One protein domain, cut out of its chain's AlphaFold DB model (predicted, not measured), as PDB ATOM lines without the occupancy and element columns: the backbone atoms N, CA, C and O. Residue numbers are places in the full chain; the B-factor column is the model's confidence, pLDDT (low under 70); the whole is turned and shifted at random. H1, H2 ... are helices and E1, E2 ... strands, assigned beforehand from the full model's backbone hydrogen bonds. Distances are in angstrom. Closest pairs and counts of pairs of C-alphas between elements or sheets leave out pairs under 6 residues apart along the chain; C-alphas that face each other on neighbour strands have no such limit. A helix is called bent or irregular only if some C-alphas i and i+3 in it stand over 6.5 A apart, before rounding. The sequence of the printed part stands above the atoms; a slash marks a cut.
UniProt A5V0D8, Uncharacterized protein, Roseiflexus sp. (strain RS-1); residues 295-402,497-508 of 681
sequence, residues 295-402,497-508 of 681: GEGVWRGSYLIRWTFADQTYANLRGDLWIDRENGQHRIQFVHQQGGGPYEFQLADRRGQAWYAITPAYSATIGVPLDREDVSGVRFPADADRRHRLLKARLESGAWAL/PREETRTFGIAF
ATOM      1  N   GLY A 295      -3.642  17.370  26.310       85.94
ATOM      2  CA  GLY A 295      -4.181  18.649  25.848       85.94
ATOM      3  C   GLY A 295      -5.598  18.889  26.368       85.94
ATOM      4  O   GLY A 295      -6.144  18.047  27.082       85.94
ATOM      5  N   GLU A 296      -6.187  20.020  25.992       86.44
ATOM      6  CA  GLU A 296      -7.565  20.406  26.325       86.44
ATOM      7  C   GLU A 296      -8.432  20.443  25.060       86.44
ATOM      8  O   GLU A 296      -7.923  20.597  23.948       86.44
ATOM      9  N   GLY A 297      -9.746  20.292  25.226       89.88
ATOM     10  CA  GLY A 297     -10.696  20.327  24.119       89.88
ATOM     11  C   GLY A 297     -10.630  19.124  23.169       89.88
ATOM     12  O   GLY A 297     -10.322  17.989  23.557       89.88
ATOM     13  N   VAL A 298     -10.995  19.380  21.911       93.50
ATOM     14  CA  VAL A 298     -11.300  18.352  20.909       93.50
ATOM     15  C   VAL A 298     -10.096  18.073  20.021       93.50
ATOM     16  O   VAL A 298      -9.661  18.931  19.254       93.50
ATOM     17  N   TRP A 299      -9.647  16.824  20.023       95.38
ATOM     18  CA  TRP A 299      -8.595  16.353  19.135       95.38
ATOM     19  C   TRP A 299      -9.163  15.626  17.925       95.38
ATOM     20  O   TRP A 299     -10.070  14.807  18.067       95.38
ATOM     21  N   ARG A 300      -8.590  15.880  16.744       96.25
ATOM     22  CA  ARG A 300      -8.841  15.121  15.517       96.25
ATOM     23  C   ARG A 300      -7.589  14.354  15.105       96.25
ATOM     24  O   ARG A 300      -6.600  14.983  14.738       96.25
ATOM     25  N   GLY A 301      -7.679  13.029  15.046       95.62
ATOM     26  CA  GLY A 301      -6.712  12.160  14.371       95.62
ATOM     27  C   GLY A 301      -7.193  11.760  12.975       95.62
ATOM     28  O   GLY A 301      -8.353  11.381  12.809       95.62
ATOM     29  N   SER A 302      -6.317  11.854  11.975       95.31
ATOM     30  CA  SER A 302      -6.542  11.397  10.598       95.31
ATOM     31  C   SER A 302      -5.704  10.155  10.302       95.31
ATOM     32  O   SER A 302      -4.522  10.097  10.643       95.31
ATOM     33  N   TYR A 303      -6.305   9.174   9.636       95.31
ATOM     34  CA  TYR A 303      -5.694   7.881   9.343       95.31
ATOM     35  C   TYR A 303      -5.980   7.473   7.902       95.31
ATOM     36  O   TYR A 303      -7.083   7.680   7.398       95.31
ATOM     37  N   LEU A 304      -5.004   6.855   7.251       94.38
ATOM     38  CA  LEU A 304      -5.160   6.212   5.952       94.38
ATOM     39  C   LEU A 304      -5.196   4.705   6.165       94.38
ATOM     40  O   LEU A 304      -4.317   4.156   6.827       94.38
ATOM     41  N   ILE A 305      -6.209   4.039   5.620       91.44
ATOM     42  CA  ILE A 305      -6.392   2.595   5.761       91.44
ATOM     43  C   ILE A 305      -6.679   1.998   4.393       91.44
ATOM     44  O   ILE A 305      -7.576   2.455   3.684       91.44
ATOM     45  N   ARG A 306      -5.937   0.957   4.025       88.88
ATOM     46  CA  ARG A 306      -6.235   0.166   2.833       88.88
ATOM     47  C   ARG A 306      -7.236  -0.920   3.207       88.88
ATOM     48  O   ARG A 306      -6.915  -1.825   3.970       88.88
ATOM     49  N   TRP A 307      -8.439  -0.833   2.658       83.62
ATOM     50  CA  TRP A 307      -9.477  -1.840   2.828       83.62
ATOM     51  C   TRP A 307      -9.537  -2.744   1.602       83.62
ATOM     52  O   TRP A 307      -9.740  -2.248   0.497       83.62
ATOM     53  N   THR A 308      -9.368  -4.052   1.788       79.06
ATOM     54  CA  THR A 308      -9.480  -5.046   0.707       79.06
ATOM     55  C   THR A 308     -10.851  -5.714   0.763       79.06
ATOM     56  O   THR A 308     -11.245  -6.199   1.822       79.06
ATOM     57  N   PHE A 309     -11.582  -5.735  -0.346       76.00
ATOM     58  CA  PHE A 309     -12.884  -6.389  -0.468       76.00
ATOM     59  C   PHE A 309     -12.735  -7.881  -0.780       76.00
ATOM     60  O   PHE A 309     -11.642  -8.360  -1.065       76.00
ATOM     61  N   ALA A 310     -13.842  -8.625  -0.717       68.81
ATOM     62  CA  ALA A 310     -13.846 -10.066  -0.974       68.81
ATOM     63  C   ALA A 310     -13.424 -10.428  -2.413       68.81
ATOM     64  O   ALA A 310     -12.834 -11.480  -2.619       68.81
ATOM     65  N   ASP A 311     -13.662  -9.538  -3.380       67.19
ATOM     66  CA  ASP A 311     -13.255  -9.675  -4.786       67.19
ATOM     67  C   ASP A 311     -11.791  -9.259  -5.045       67.19
ATOM     68  O   ASP A 311     -11.390  -9.051  -6.187       67.19
ATOM     69  N   GLN A 312     -10.994  -9.101  -3.980       71.44
ATOM     70  CA  GLN A 312      -9.599  -8.642  -3.998       71.44
ATOM     71  C   GLN A 312      -9.388  -7.201  -4.486       71.44
ATOM     72  O   GLN A 312      -8.257  -6.698  -4.467       71.44
ATOM     73  N   THR A 313     -10.456  -6.484  -4.853       78.75
ATOM     74  CA  THR A 313     -10.361  -5.043  -5.074       78.75
ATOM     75  C   THR A 313     -10.043  -4.348  -3.756       78.75
ATOM     76  O   THR A 313     -10.229  -4.891  -2.663       78.75
ATOM     77  N   TYR A 314      -9.513  -3.129  -3.829       81.88
ATOM     78  CA  TYR A 314      -9.193  -2.372  -2.628       81.88
ATOM     79  C   TYR A 314      -9.615  -0.917  -2.740       81.88
ATOM     80  O   TYR A 314      -9.634  -0.319  -3.816       81.88
ATOM     81  N   ALA A 315      -9.899  -0.341  -1.582       83.00
ATOM     82  CA  ALA A 315     -10.186   1.062  -1.395       83.00
ATOM     83  C   ALA A 315      -9.207   1.671  -0.397       83.00
ATOM     84  O   ALA A 315      -8.971   1.123   0.678       83.00
ATOM     85  N   ASN A 316      -8.700   2.858  -0.718       88.00
ATOM     86  CA  ASN A 316      -8.017   3.684   0.267       88.00
ATOM     87  C   ASN A 316      -9.063   4.527   0.998       88.00
ATOM     88  O   ASN A 316      -9.747   5.369   0.401       88.00
ATOM     89  N   LEU A 317      -9.204   4.263   2.290       88.62
ATOM     90  CA  LEU A 317     -10.119   4.948   3.184       88.62
ATOM     91  C   LEU A 317      -9.351   5.980   4.006       88.62
ATOM     92  O   LEU A 317      -8.259   5.710   4.505       88.62
ATOM     93  N   ARG A 318      -9.952   7.157   4.175       92.81
ATOM     94  CA  ARG A 318      -9.558   8.130   5.189       92.81
ATOM     95  C   ARG A 318     -10.469   7.939   6.397       92.81
ATOM     96  O   ARG A 318     -11.681   8.129   6.297       92.81
ATOM     97  N   GLY A 319      -9.876   7.533   7.513       93.50
ATOM     98  CA  GLY A 319     -10.514   7.479   8.819       93.50
ATOM     99  C   GLY A 319     -10.251   8.769   9.580       93.50
ATOM    100  O   GLY A 319      -9.098   9.144   9.769       93.50
ATOM    101  N   ASP A 320     -11.298   9.441  10.034       94.88
ATOM    102  CA  ASP A 320     -11.189  10.585  10.933       94.88
ATOM    103  C   ASP A 320     -11.821  10.243  12.289       94.88
ATOM    104  O   ASP A 320     -12.954   9.758  12.362       94.88
ATOM    105  N   LEU A 321     -11.073  10.506  13.359       96.38
ATOM    106  CA  LEU A 321     -11.472  10.289  14.747       96.38
ATOM    107  C   LEU A 321     -11.413  11.619  15.490       96.38
ATOM    108  O   LEU A 321     -10.337  12.195  15.633       96.38
ATOM    109  N   TRP A 322     -12.553  12.079  15.987       96.69
ATOM    110  CA  TRP A 322     -12.650  13.228  16.877       96.69
ATOM    111  C   TRP A 322     -12.989  12.764  18.284       96.69
ATOM    112  O   TRP A 322     -13.970  12.040  18.463       96.69
ATOM    113  N   ILE A 323     -12.214  13.209  19.268       95.50
ATOM    114  CA  ILE A 323     -12.433  12.911  20.685       95.50
ATOM    115  C   ILE A 323     -12.406  14.224  21.461       95.50
ATOM    116  O   ILE A 323     -11.408  14.944  21.441       95.50
ATOM    117  N   ASP A 324     -13.504  14.518  22.149       93.75
ATOM    118  CA  ASP A 324     -13.559  15.526  23.201       93.75
ATOM    119  C   ASP A 324     -13.063  14.901  24.512       93.75
ATOM    120  O   ASP A 324     -13.681  13.971  25.045       93.75
ATOM    121  N   ARG A 325     -11.937  15.413  25.018       89.00
ATOM    122  CA  ARG A 325     -11.273  14.906  26.227       89.00
ATOM    123  C   ARG A 325     -12.058  15.177  27.511       89.00
ATOM    124  O   ARG A 325     -11.849  14.473  28.494       89.00
ATOM    125  N   GLU A 326     -12.944  16.168  27.514       86.94
ATOM    126  CA  GLU A 326     -13.654  16.617  28.715       86.94
ATOM    127  C   GLU A 326     -15.030  15.963  28.835       86.94
ATOM    128  O   GLU A 326     -15.402  15.466  29.897       86.94
ATOM    129  N   ASN A 327     -15.792  15.935  27.738       85.19
ATOM    130  CA  ASN A 327     -17.203  15.527  27.776       85.19
ATOM    131  C   ASN A 327     -17.445  14.074  27.326       85.19
ATOM    132  O   ASN A 327     -18.577  13.572  27.395       85.19
ATOM    133  N   GLY A 328     -16.402  13.396  26.831       85.00
ATOM    134  CA  GLY A 328     -16.502  12.041  26.280       85.00
ATOM    135  C   GLY A 328     -17.401  11.972  25.042       85.00
ATOM    136  O   GLY A 328     -18.054  10.958  24.803       85.00
ATOM    137  N   GLN A 329     -17.507  13.083  24.313       93.56
ATOM    138  CA  GLN A 329     -18.160  13.168  23.014       93.56
ATOM    139  C   GLN A 329     -17.163  12.743  21.936       93.56
ATOM    140  O   GLN A 329     -15.988  13.110  21.978       93.56
ATOM    141  N   HIS A 330     -17.617  11.967  20.958       96.38
ATOM    142  CA  HIS A 330     -16.740  11.479  19.899       96.38
ATOM    143  C   HIS A 330     -17.453  11.366  18.565       96.38
ATOM    144  O   HIS A 330     -18.671  11.190  18.485       96.38
ATOM    145  N   ARG A 331     -16.661  11.435  17.499       96.31
ATOM    146  CA  ARG A 331     -17.094  11.161  16.133       96.31
ATOM    147  C   ARG A 331     -16.061  10.280  15.456       96.31
ATOM    148  O   ARG A 331     -14.868  10.536  15.555       96.31
ATOM    149  N   ILE A 332     -16.535   9.268  14.753       94.44
ATOM    150  CA  ILE A 332     -15.744   8.381  13.910       94.44
ATOM    151  C   ILE A 332     -16.341   8.451  12.516       94.44
ATOM    152  O   ILE A 332     -17.562   8.393  12.357       94.44
ATOM    153  N   GLN A 333     -15.489   8.577  11.509       91.88
ATOM    154  CA  GLN A 333     -15.929   8.594  10.127       91.88
ATOM    155  C   GLN A 333     -14.932   7.888   9.220       91.88
ATOM    156  O   GLN A 333     -13.737   8.158   9.294       91.88
ATOM    157  N   PHE A 334     -15.444   7.059   8.311       88.81
ATOM    158  CA  PHE A 334     -14.699   6.554   7.163       88.81
ATOM    159  C   PHE A 334     -15.249   7.122   5.866       88.81
ATOM    160  O   PHE A 334     -16.440   7.012   5.595       88.81
ATOM    161  N   VAL A 335     -14.372   7.679   5.036       88.38
ATOM    162  CA  VAL A 335     -14.674   8.134   3.670       88.38
ATOM    163  C   VAL A 335     -13.632   7.585   2.702       88.38
ATOM    164  O   VAL A 335     -12.537   7.206   3.119       88.38
ATOM    165  N   HIS A 336     -13.918   7.570   1.401       84.19
ATOM    166  CA  HIS A 336     -12.851   7.360   0.422       84.19
ATOM    167  C   HIS A 336     -11.863   8.520   0.459       84.19
ATOM    168  O   HIS A 336     -12.241   9.678   0.636       84.19
ATOM    169  N   GLN A 337     -10.593   8.216   0.196       82.50
ATOM    170  CA  GLN A 337      -9.556   9.235   0.045       82.50
ATOM    171  C   GLN A 337      -9.880  10.240  -1.079       82.50
ATOM    172  O   GLN A 337      -9.514  11.406  -0.981       82.50
ATOM    173  N   GLN A 338     -10.604   9.804  -2.116       75.88
ATOM    174  CA  GLN A 338     -11.055  10.644  -3.235       75.88
ATOM    175  C   GLN A 338     -12.284  11.517  -2.897       75.88
ATOM    176  O   GLN A 338     -12.735  12.292  -3.737       75.88
ATOM    177  N   GLY A 339     -12.817  11.421  -1.674       71.69
ATOM    178  CA  GLY A 339     -14.029  12.110  -1.235       71.69
ATOM    179  C   GLY A 339     -15.302  11.273  -1.399       71.69
ATOM    180  O   GLY A 339     -15.264  10.127  -1.840       71.69
ATOM    181  N   GLY A 340     -16.439  11.847  -0.995       73.19
ATOM    182  CA  GLY A 340     -17.752  11.194  -1.013       73.19
ATOM    183  C   GLY A 340     -18.469  11.224   0.340       73.19
ATOM    184  O   GLY A 340     -18.033  11.887   1.286       73.19
ATOM    185  N   GLY A 341     -19.597  10.516   0.411       73.88
ATOM    186  CA  GLY A 341     -20.304  10.264   1.667       73.88
ATOM    187  C   GLY A 341     -19.533   9.291   2.574       73.88
ATOM    188  O   GLY A 341     -18.640   8.583   2.102       73.88
ATOM    189  N   PRO A 342     -19.849   9.253   3.876       79.06
ATOM    190  CA  PRO A 342     -19.239   8.319   4.802       79.06
ATOM    191  C   PRO A 342     -19.732   6.896   4.538       79.06
ATOM    192  O   PRO A 342     -20.932   6.666   4.409       79.06
ATOM    193  N   TYR A 343     -18.799   5.949   4.494       81.75
ATOM    194  CA  TYR A 343     -19.098   4.517   4.460       81.75
ATOM    195  C   TYR A 343     -19.441   3.969   5.827       81.75
ATOM    196  O   TYR A 343     -20.245   3.053   5.931       81.75
ATOM    197  N   GLU A 344     -18.836   4.543   6.857       88.12
ATOM    198  CA  GLU A 344     -19.188   4.318   8.245       88.12
ATOM    199  C   GLU A 344     -19.155   5.662   8.965       88.12
ATOM    200  O   GLU A 344     -18.268   6.495   8.741       88.12
ATOM    201  N   PHE A 345     -20.137   5.872   9.826       92.56
ATOM    202  CA  PHE A 345     -20.275   7.065  10.635       92.56
ATOM    203  C   PHE A 345     -20.761   6.674  12.025       92.56
ATOM    204  O   PHE A 345     -21.763   5.981  12.168       92.56
ATOM    205  N   GLN A 346     -20.080   7.171  13.051       94.44
ATOM    206  CA  GLN A 346     -20.540   7.114  14.429       94.44
ATOM    207  C   GLN A 346     -20.376   8.493  15.052       94.44
ATOM    208  O   GLN A 346     -19.310   9.094  14.964       94.44
ATOM    209  N   LEU A 347     -21.407   8.982  15.722       96.62
ATOM    210  CA  LEU A 347     -21.359  10.209  16.505       96.62
ATOM    211  C   LEU A 347     -22.037   9.928  17.834       96.62
ATOM    212  O   LEU A 347     -23.180   9.491  17.834       96.62
ATOM    213  N   ALA A 348     -21.370  10.196  18.948       96.19
ATOM    214  CA  ALA A 348     -22.007  10.186  20.255       96.19
ATOM    215  C   ALA A 348     -21.834  11.559  20.891       96.19
ATOM    216  O   ALA A 348     -20.707  12.008  21.103       96.19
ATOM    217  N   ASP A 349     -22.943  12.247  21.137       93.56
ATOM    218  CA  ASP A 349     -22.929  13.620  21.613       93.56
ATOM    219  C   ASP A 349     -22.996  13.741  23.136       93.56
ATOM    220  O   ASP A 349     -23.392  12.830  23.866       93.56
ATOM    221  N   ARG A 350     -22.641  14.924  23.639       89.75
ATOM    222  CA  ARG A 350     -22.752  15.229  25.070       89.75
ATOM    223  C   ARG A 350     -24.197  15.344  25.576       89.75
ATOM    224  O   ARG A 350     -24.404  15.406  26.783       89.75
ATOM    225  N   ARG A 351     -25.195  15.400  24.684       88.19
ATOM    226  CA  ARG A 351     -26.625  15.521  25.028       88.19
ATOM    227  C   ARG A 351     -27.283  14.164  25.275       88.19
ATOM    228  O   ARG A 351     -28.479  14.117  25.549       88.19
ATOM    229  N   GLY A 352     -26.512  13.081  25.215       90.88
ATOM    230  CA  GLY A 352     -26.993  11.743  25.518       90.88
ATOM    231  C   GLY A 352     -27.604  11.035  24.314       90.88
ATOM    232  O   GLY A 352     -28.486  10.197  24.490       90.88
ATOM    233  N   GLN A 353     -27.200  11.393  23.095       95.44
ATOM    234  CA  GLN A 353     -27.648  10.754  21.861       95.44
ATOM    235  C   GLN A 353     -26.456  10.207  21.082       95.44
ATOM    236  O   GLN A 353     -25.388  10.818  21.029       95.44
ATOM    237  N   ALA A 354     -26.657   9.060  20.446       96.75
ATOM    238  CA  ALA A 354     -25.721   8.495  19.497       96.75
ATOM    239  C   ALA A 354     -26.400   8.237  18.153       96.75
ATOM    240  O   ALA A 354     -27.588   7.927  18.076       96.75
ATOM    241  N   TRP A 355     -25.613   8.369  17.094       95.62
ATOM    242  CA  TRP A 355     -25.963   8.058  15.720       95.62
ATOM    243  C   TRP A 355     -24.934   7.084  15.183       95.62
ATOM    244  O   TRP A 355     -23.732   7.279  15.379       95.62
ATOM    245  N   TYR A 356     -25.403   6.072  14.472       93.25
ATOM    246  CA  TYR A 356     -24.547   5.149  13.754       93.25
ATOM    247  C   TYR A 356     -25.110   4.912  12.361       93.25
ATOM    248  O   TYR A 356     -26.318   4.761  12.211       93.25
ATOM    249  N   ALA A 357     -24.251   4.891  11.353       90.19
ATOM    250  CA  ALA A 357     -24.619   4.566   9.988       90.19
ATOM    251  C   ALA A 357     -23.493   3.807   9.293       90.19
ATOM    252  O   ALA A 357     -22.314   4.075   9.535       90.19
ATOM    253  N   ILE A 358     -23.866   2.891   8.406       86.06
ATOM    254  CA  ILE A 358     -22.931   2.167   7.554       86.06
ATOM    255  C   ILE A 358     -23.564   1.888   6.192       86.06
ATOM    256  O   ILE A 358     -24.745   1.558   6.086       86.06
ATOM    257  N   THR A 359     -22.773   2.009   5.134       79.88
ATOM    258  CA  THR A 359     -23.209   1.660   3.782       79.88
ATOM    259  C   THR A 359     -23.246   0.134   3.632       79.88
ATOM    260  O   THR A 359     -22.276  -0.519   4.028       79.88
ATOM    261  N   PRO A 360     -24.278  -0.463   3.002       74.44
ATOM    262  CA  PRO A 360     -24.396  -1.920   2.859       74.44
ATOM    263  C   PRO A 360     -23.163  -2.603   2.251       74.44
ATOM    264  O   PRO A 360     -22.732  -3.641   2.747       74.44
ATOM    265  N   ALA A 361     -22.511  -1.971   1.268       71.88
ATOM    266  CA  ALA A 361     -21.266  -2.464   0.660       71.88
ATOM    267  C   ALA A 361     -20.100  -2.641   1.659       71.88
ATOM    268  O   ALA A 361     -19.156  -3.382   1.400       71.88
ATOM    269  N   TYR A 362     -20.171  -1.974   2.813       73.06
ATOM    270  CA  TYR A 362     -19.186  -2.032   3.889       73.06
ATOM    271  C   TYR A 362     -19.719  -2.757   5.128       73.06
ATOM    272  O   TYR A 362     -18.991  -2.881   6.107       73.06
ATOM    273  N   SER A 363     -20.936  -3.307   5.099       69.62
ATOM    274  CA  SER A 363     -21.519  -4.077   6.210       69.62
ATOM    275  C   SER A 363     -20.660  -5.285   6.611       69.62
ATOM    276  O   SER A 363     -20.529  -5.610   7.791       69.62
ATOM    277  N   ALA A 364     -19.932  -5.865   5.651       62.56
ATOM    278  CA  ALA A 364     -18.928  -6.894   5.894       62.56
ATOM    279  C   ALA A 364     -17.821  -6.467   6.886       62.56
ATOM    280  O   ALA A 364     -17.274  -7.327   7.573       62.56
ATOM    281  N   THR A 365     -17.523  -5.164   7.015       61.09
ATOM    282  CA  THR A 365     -16.529  -4.625   7.971       61.09
ATOM    283  C   THR A 365     -16.948  -4.838   9.430       61.09
ATOM    284  O   THR A 365     -16.105  -5.079  10.291       61.09
ATOM    285  N   ILE A 366     -18.252  -4.785   9.707       63.41
ATOM    286  CA  ILE A 366     -18.852  -5.095  11.013       63.41
ATOM    287  C   ILE A 366     -19.389  -6.527  11.064       63.41
ATOM    288  O   ILE A 366     -19.746  -7.021  12.131       63.41
ATOM    289  N   GLY A 367     -19.377  -7.178   9.894       55.47
ATOM    290  CA  GLY A 367     -19.788  -8.531   9.543       55.47
ATOM    291  C   GLY A 367     -21.133  -8.960  10.109       55.47
ATOM    292  O   GLY A 367     -21.341 -10.076  10.576       55.47
ATOM    293  N   VAL A 368     -22.076  -8.052   9.956       57.84
ATOM    294  CA  VAL A 368     -23.462  -8.433   9.770       57.84
ATOM    295  C   VAL A 368     -23.760  -8.184   8.300       57.84
ATOM    296  O   VAL A 368     -23.496  -7.072   7.842       57.84
ATOM    297  N   PRO A 369     -24.240  -9.177   7.536       54.12
ATOM    298  CA  PRO A 369     -24.791  -8.894   6.221       54.12
ATOM    299  C   PRO A 369     -26.018  -7.997   6.420       54.12
ATOM    300  O   PRO A 369     -26.990  -8.391   7.063       54.12
ATOM    301  N   LEU A 370     -25.929  -6.749   5.962       57.22
ATOM    302  CA  LEU A 370     -27.081  -5.856   5.894       57.22
ATOM    303  C   LEU A 370     -27.684  -6.022   4.506       57.22
ATOM    304  O   LEU A 370     -27.222  -5.403   3.552       57.22
ATOM    305  N   ASP A 371     -28.703  -6.866   4.414       49.84
ATOM    306  CA  ASP A 371     -29.371  -7.172   3.147       49.84
ATOM    307  C   ASP A 371     -30.451  -6.121   2.789       49.84
ATOM    308  O   ASP A 371     -30.995  -6.121   1.686       49.84
ATOM    309  N   ARG A 372     -30.721  -5.147   3.681       49.94
ATOM    310  CA  ARG A 372     -31.707  -4.066   3.472       49.94
ATOM    311  C   ARG A 372     -31.054  -2.699   3.251       49.94
ATOM    312  O   ARG A 372     -30.309  -2.217   4.101       49.94
ATOM    313  N   GLU A 373     -31.448  -2.016   2.173       52.06
ATOM    314  CA  GLU A 373     -31.155  -0.587   1.943       52.06
ATOM    315  C   GLU A 373     -31.860   0.338   2.962       52.06
ATOM    316  O   GLU A 373     -31.408   1.459   3.195       52.06
ATOM    317  N   ASP A 374     -32.931  -0.140   3.611       46.84
ATOM    318  CA  ASP A 374     -33.827   0.674   4.449       46.84
ATOM    319  C   ASP A 374     -33.246   1.081   5.819       46.84
ATOM    320  O   ASP A 374     -33.748   2.019   6.439       46.84
ATOM    321  N   VAL A 375     -32.196   0.409   6.313       55.28
ATOM    322  CA  VAL A 375     -31.581   0.706   7.625       55.28
ATOM    323  C   VAL A 375     -30.090   0.981   7.458       55.28
ATOM    324  O   VAL A 375     -29.230   0.261   7.960       55.28
ATOM    325  N   SER A 376     -29.769   2.052   6.735       68.44
ATOM    326  CA  SER A 376     -28.390   2.536   6.618       68.44
ATOM    327  C   SER A 376     -27.924   3.326   7.846       68.44
ATOM    328  O   SER A 376     -26.727   3.569   7.983       68.44
ATOM    329  N   GLY A 377     -28.828   3.692   8.767       87.38
ATOM    330  CA  GLY A 377     -28.460   4.340  10.023       87.38
ATOM    331  C   GLY A 377     -29.534   4.344  11.110       87.38
ATOM    332  O   GLY A 377     -30.734   4.298  10.846       87.38
ATOM    333  N   VAL A 378     -29.080   4.443  12.357       91.38
ATOM    334  CA  VAL A 378     -29.888   4.447  13.581       91.38
ATOM    335  C   VAL A 378     -29.493   5.595  14.511       91.38
ATOM    336  O   VAL A 378     -28.348   6.055  14.508       91.38
ATOM    337  N   ARG A 379     -30.441   6.046  15.330       95.12
ATOM    338  CA  ARG A 379     -30.241   7.001  16.422       95.12
ATOM    339  C   ARG A 379     -30.829   6.435  17.705       95.12
ATOM    340  O   ARG A 379     -31.977   6.008  17.690       95.12
ATOM    341  N   PHE A 380     -30.087   6.507  18.803       95.25
ATOM    342  CA  PHE A 380     -30.501   5.956  20.093       95.25
ATOM    343  C   PHE A 380     -29.902   6.743  21.276       95.25
ATOM    344  O   PHE A 380     -28.924   7.480  21.097       95.25
ATOM    345  N   PRO A 381     -30.466   6.627  22.492       96.25
ATOM    346  CA  PRO A 381     -29.902   7.230  23.698       96.25
ATOM    347  C   PRO A 381     -28.540   6.629  24.083       96.25
ATOM    348  O   PRO A 381     -28.347   5.414  24.059       96.25
ATOM    349  N   ALA A 382     -27.589   7.472  24.491       94.88
ATOM    350  CA  ALA A 382     -26.260   7.044  24.935       94.88
ATOM    351  C   ALA A 382     -25.741   7.906  26.096       94.88
ATOM    352  O   ALA A 382     -25.267   9.030  25.902       94.88
ATOM    353  N   ASP A 383     -25.802   7.362  27.311       93.38
ATOM    354  CA  ASP A 383     -25.160   7.946  28.494       93.38
ATOM    355  C   ASP A 383     -23.622   7.887  28.413       93.38
ATOM    356  O   ASP A 383     -23.054   7.341  27.467       93.38
ATOM    357  N   ALA A 384     -22.925   8.483  29.386       91.75
ATOM    358  CA  ALA A 384     -21.462   8.584  29.369       91.75
ATOM    359  C   ALA A 384     -20.767   7.214  29.264       91.75
ATOM    360  O   ALA A 384     -19.849   7.049  28.457       91.75
ATOM    361  N   ASP A 385     -21.255   6.219  30.006       92.06
ATOM    362  CA  ASP A 385     -20.703   4.866  29.983       92.06
ATOM    363  C   ASP A 385     -20.929   4.205  28.620       92.06
ATOM    364  O   ASP A 385     -20.014   3.603  28.051       92.06
ATOM    365  N   ARG A 386     -22.127   4.350  28.041       92.06
ATOM    366  CA  ARG A 386     -22.443   3.811  26.716       92.06
ATOM    367  C   ARG A 386     -21.657   4.516  25.618       92.06
ATOM    368  O   ARG A 386     -21.205   3.835  24.702       92.06
ATOM    369  N   ARG A 387     -21.404   5.827  25.720       93.81
ATOM    370  CA  ARG A 387     -20.502   6.545  24.798       93.81
ATOM    371  C   ARG A 387     -19.098   5.954  24.826       93.81
ATOM    372  O   ARG A 387     -18.553   5.641  23.770       93.81
ATOM    373  N   HIS A 388     -18.548   5.724  26.016       92.31
ATOM    374  CA  HIS A 388     -17.233   5.106  26.150       92.31
ATOM    375  C   HIS A 388     -17.203   3.687  25.561       92.31
ATOM    376  O   HIS A 388     -16.305   3.360  24.782       92.31
ATOM    377  N   ARG A 389     -18.221   2.861  25.855       91.81
ATOM    378  CA  ARG A 389     -18.342   1.509  25.282       91.81
ATOM    379  C   ARG A 389     -18.469   1.528  23.755       91.81
ATOM    380  O   ARG A 389     -17.814   0.724  23.105       91.81
ATOM    381  N   LEU A 390     -19.238   2.453  23.177       93.00
ATOM    382  CA  LEU A 390     -19.372   2.622  21.720       93.00
ATOM    383  C   LEU A 390     -18.051   3.007  21.053       93.00
ATOM    384  O   LEU A 390     -17.715   2.482  19.992       93.00
ATOM    385  N   LEU A 391     -17.300   3.938  21.649       93.50
ATOM    386  CA  LEU A 391     -15.984   4.320  21.141       93.50
ATOM    387  C   LEU A 391     -15.040   3.115  21.158       93.50
ATOM    388  O   LEU A 391     -14.455   2.774  20.131       93.50
ATOM    389  N   LYS A 392     -14.944   2.434  22.305       91.19
ATOM    390  CA  LYS A 392     -14.078   1.267  22.476       91.19
ATOM    391  C   LYS A 392     -14.435   0.140  21.503       91.19
ATOM    392  O   LYS A 392     -13.569  -0.299  20.749       91.19
ATOM    393  N   ALA A 393     -15.706  -0.259  21.455       88.44
ATOM    394  CA  ALA A 393     -16.195  -1.330  20.590       88.44
ATOM    395  C   ALA A 393     -15.916  -1.053  19.106       88.44
ATOM    396  O   ALA A 393     -15.534  -1.955  18.351       88.44
ATOM    397  N   ARG A 394     -16.048   0.211  18.678       88.75
ATOM    398  CA  ARG A 394     -15.781   0.595  17.292       88.75
ATOM    399  C   ARG A 394     -14.288   0.596  16.958       88.75
ATOM    400  O   ARG A 394     -13.919   0.132  15.887       88.75
ATOM    401  N   LEU A 395     -13.425   1.022  17.882       89.75
ATOM    402  CA  LEU A 395     -11.965   0.933  17.722       89.75
ATOM    403  C   LEU A 395     -11.422  -0.506  17.851       89.75
ATOM    404  O   LEU A 395     -10.253  -0.753  17.562       89.75
ATOM    405  N   GLU A 396     -12.233  -1.453  18.322       84.94
ATOM    406  CA  GLU A 396     -11.905  -2.882  18.454       84.94
ATOM    407  C   GLU A 396     -12.440  -3.745  17.302       84.94
ATOM    408  O   GLU A 396     -12.191  -4.950  17.269       84.94
ATOM    409  N   SER A 397     -13.127  -3.143  16.328       78.25
ATOM    410  CA  SER A 397     -13.754  -3.857  15.214       78.25
ATOM    411  C   SER A 397     -13.452  -3.225  13.851       78.25
ATOM    412  O   SER A 397     -12.962  -2.099  13.744       78.25
ATOM    413  N   GLY A 398     -13.715  -3.988  12.785       77.50
ATOM    414  CA  GLY A 398     -13.555  -3.542  11.402       77.50
ATOM    415  C   GLY A 398     -12.151  -3.038  11.065       77.50
ATOM    416  O   GLY A 398     -11.142  -3.561  11.542       77.50
ATOM    417  N   ALA A 399     -12.091  -2.005  10.225       81.38
ATOM    418  CA  ALA A 399     -10.843  -1.413   9.750       81.38
ATOM    419  C   ALA A 399     -10.013  -0.749  10.871       81.38
ATOM    420  O   ALA A 399      -8.784  -0.753  10.803       81.38
ATOM    421  N   TRP A 400     -10.657  -0.236  11.928       86.94
ATOM    422  CA  TRP A 400      -9.976   0.364  13.085       86.94
ATOM    423  C   TRP A 400      -9.205  -0.660  13.925       86.94
ATOM    424  O   TRP A 400      -8.202  -0.323  14.544       86.94
ATOM    425  N   ALA A 401      -9.620  -1.928  13.932       86.25
ATOM    426  CA  ALA A 401      -8.934  -2.964  14.702       86.25
ATOM    427  C   ALA A 401      -7.579  -3.382  14.102       86.25
ATOM    428  O   ALA A 401      -6.763  -3.999  14.796       86.25
ATOM    429  N   LEU A 402      -7.335  -3.074  12.820       88.62
ATOM    430  CA  LEU A 402      -6.187  -3.569  12.055       88.62
ATOM    431  C   LEU A 402      -4.835  -3.300  12.746       88.62
ATOM    432  O   LEU A 402      -4.071  -4.255  12.920       88.62
ATOM    433  N   PRO A 497     -12.359  25.468  18.996       85.25
ATOM    434  CA  PRO A 497     -13.624  25.411  19.733       85.25
ATOM    435  C   PRO A 497     -14.823  25.984  18.957       85.25
ATOM    436  O   PRO A 497     -15.958  25.540  19.116       85.25
ATOM    437  N   ARG A 498     -14.596  26.940  18.046       84.94
ATOM    438  CA  ARG A 498     -15.638  27.501  17.166       84.94
ATOM    439  C   ARG A 498     -16.173  26.492  16.145       84.94
ATOM    440  O   ARG A 498     -17.302  26.635  15.677       84.94
ATOM    441  N   GLU A 499     -15.390  25.474  15.798       86.31
ATOM    442  CA  GLU A 499     -15.764  24.388  14.888       86.31
ATOM    443  C   GLU A 499     -16.442  23.209  15.605       86.31
ATOM    444  O   GLU A 499     -16.922  22.293  14.935       86.31
ATOM    445  N   GLU A 500     -16.541  23.212  16.939       84.25
ATOM    446  CA  GLU A 500     -17.110  22.104  17.723       84.25
ATOM    447  C   GLU A 500     -18.551  21.780  17.295       84.25
ATOM    448  O   GLU A 500     -18.896  20.628  17.027       84.25
ATOM    449  N   THR A 501     -19.384  22.812  17.108       83.19
ATOM    450  CA  THR A 501     -20.778  22.637  16.654       83.19
ATOM    451  C   THR A 501     -20.849  22.022  15.256       83.19
ATOM    452  O   THR A 501     -21.744  21.230  14.973       83.19
ATOM    453  N   ARG A 502     -19.898  22.344  14.372       84.88
ATOM    454  CA  ARG A 502     -19.811  21.743  13.032       84.88
ATOM    455  C   ARG A 502     -19.267  20.313  13.084       84.88
ATOM    456  O   ARG A 502     -19.648  19.476  12.270       84.88
ATOM    457  N   THR A 503     -18.382  20.045  14.037       89.25
ATOM    458  CA  THR A 503     -17.730  18.750  14.237       89.25
ATOM    459  C   THR A 503     -18.712  17.721  14.774       89.25
ATOM    460  O   THR A 503     -18.771  16.612  14.244       89.25
ATOM    461  N   PHE A 504     -19.520  18.091  15.767       92.94
ATOM    462  CA  PHE A 504     -20.400  17.147  16.445       92.94
ATOM    463  C   PHE A 504     -21.900  17.424  16.308       92.94
ATOM    464  O   PHE A 504     -22.716  16.650  16.800       92.94
ATOM    465  N   GLY A 505     -22.307  18.508  15.651       89.44
ATOM    466  CA  GLY A 505     -23.711  18.723  15.323       89.44
ATOM    467  C   GLY A 505     -24.125  17.816  14.170       89.44
ATOM    468  O   GLY A 505     -23.605  17.972  13.067       89.44
ATOM    469  N   ILE A 506     -25.086  16.910  14.393       90.50
ATOM    470  CA  ILE A 506     -25.510  15.922  13.382       90.50
ATOM    471  C   ILE A 506     -25.859  16.552  12.024       90.50
ATOM    472  O   ILE A 506     -25.472  16.017  10.991       90.50
ATOM    473  N   ALA A 507     -26.490  17.733  12.018       87.06
ATOM    474  CA  ALA A 507     -26.865  18.462  10.801       87.06
ATOM    475  C   ALA A 507     -25.669  18.882   9.920       87.06
ATOM    476  O   ALA A 507     -25.843  19.113   8.729       87.06
ATOM    477  N   PHE A 508     -24.472  18.997  10.500       85.62
ATOM    478  CA  PHE A 508     -23.237  19.336   9.790       85.62
ATOM    479  C   PHE A 508     -22.284  18.146   9.668       85.62
ATOM    480  O   PHE A 508     -21.482  18.084   8.737       85.62
TER     481      PHE A 508
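AT A GLANCE: This is residues 295 to 402 and 497 to 508 of the 681 residues of an uncharacterized protein of Roseiflexus sp. (strain RS-1) (UniProt A5V0D8). One twisted sheet of six strands makes a slab, with H2 and the short H3 over one face and a short helix, H4, over the opposite face near E2. The long hairpin E1 and E2 makes the longest axis, and H1 sits near the start of E4 and the end of E5. The printed part has 120 residues, with four named helices and six named strands that follow each other along the chain as E1 E2 E3 E4 E5 H1 E6 H2 H3 H4; the sheet order is E1 E2 E3 E4 E5 E6, antiparallel throughout. The class is mixed, helices and strands; the whole is compact, with a radius of gyration of the C-alphas of 14.4 A, and elongated, with spans of 43 by 27 by 25 A.

IN THESE COORDINATES: Find C-alpha 298 at (-11.300, 18.352, 20.909); from there E1 runs 31.0 A to residue 308. E2, residues 314 to 324, returns over 31.7 A. Next come E3, residues 330 to 336, 20.3 A; E4, residues 344 to 348; and E5, residues 353 to 358, 17.3 A. H1, residues 360 to 365, is irregular, with C-alphas 361 and 364 7.2 A apart. E6 is residues 377 to 381. H2 starts at C-alpha 384, (-21.462, 8.584, 29.369), and runs 16.9 A to residue 395; H3 is residues 398 to 402. H4, residues 497 to 504, ends at (-20.400, 17.147, 16.445) and is irregular, with C-alphas 498 and 501 7.1 A apart.

HOW THE PARTS SIT: E1 to E5 form a meander, each strand the antiparallel neighbour of the one before. Look for N 303 and O 319 at 2.8 A between E1 and E2, N 320 and O 333 at 2.9 A between E2 and E3, N 332 and O 346 at 2.8 A between E3 and E4, N 345 and O 357 at 2.8 A between E4 and E5, and N 354 and O 380 at 2.8 A between E5 and E6. H2, at a height of 8.6 A over the sheet, is over E4 and, only just, with 3 C-alphas, over E3; its line and that of E4 stand at 19 degrees on the local plane, along the strands. The closest C-alphas of H2 and E4 are those of Arg 387 and Ala 348, 6.0 A apart. H3, on the same face as H2, is only just over E2, with 3 C-alphas, at a height of 8.2 A. H4 is on the opposite face at a height of 9.8 A, over E2; its closest C-alphas to E3 are Phe 504 and Arg 331, 6.8 A. H1 is on the sheet, and is close to H3 but not clearly touching, with the C-alphas of Thr 365 and Gly 398 4.7 A apart. In H2 every O i to N i+4 pair is within hydrogen-bond range; H4 has 2 of 4, H1 has 0 of 2 but 2 of 3 O i to N i+3 pairs, and H3 has 0 of 1 but 2 of 2.

THE WHOLE: The two C-alphas farthest apart are those of Glu 296 and Asp 311, 43.6 A. Residues 403 to 496 are not printed, and C-alphas 402 and 497 are 30.9 A apart across the cut. The link from H1 to E6 is long, with 11 residues. The mean pLDDT of the printed part is 84.4; residues 310 to 311 and 363 to 376 are under 70.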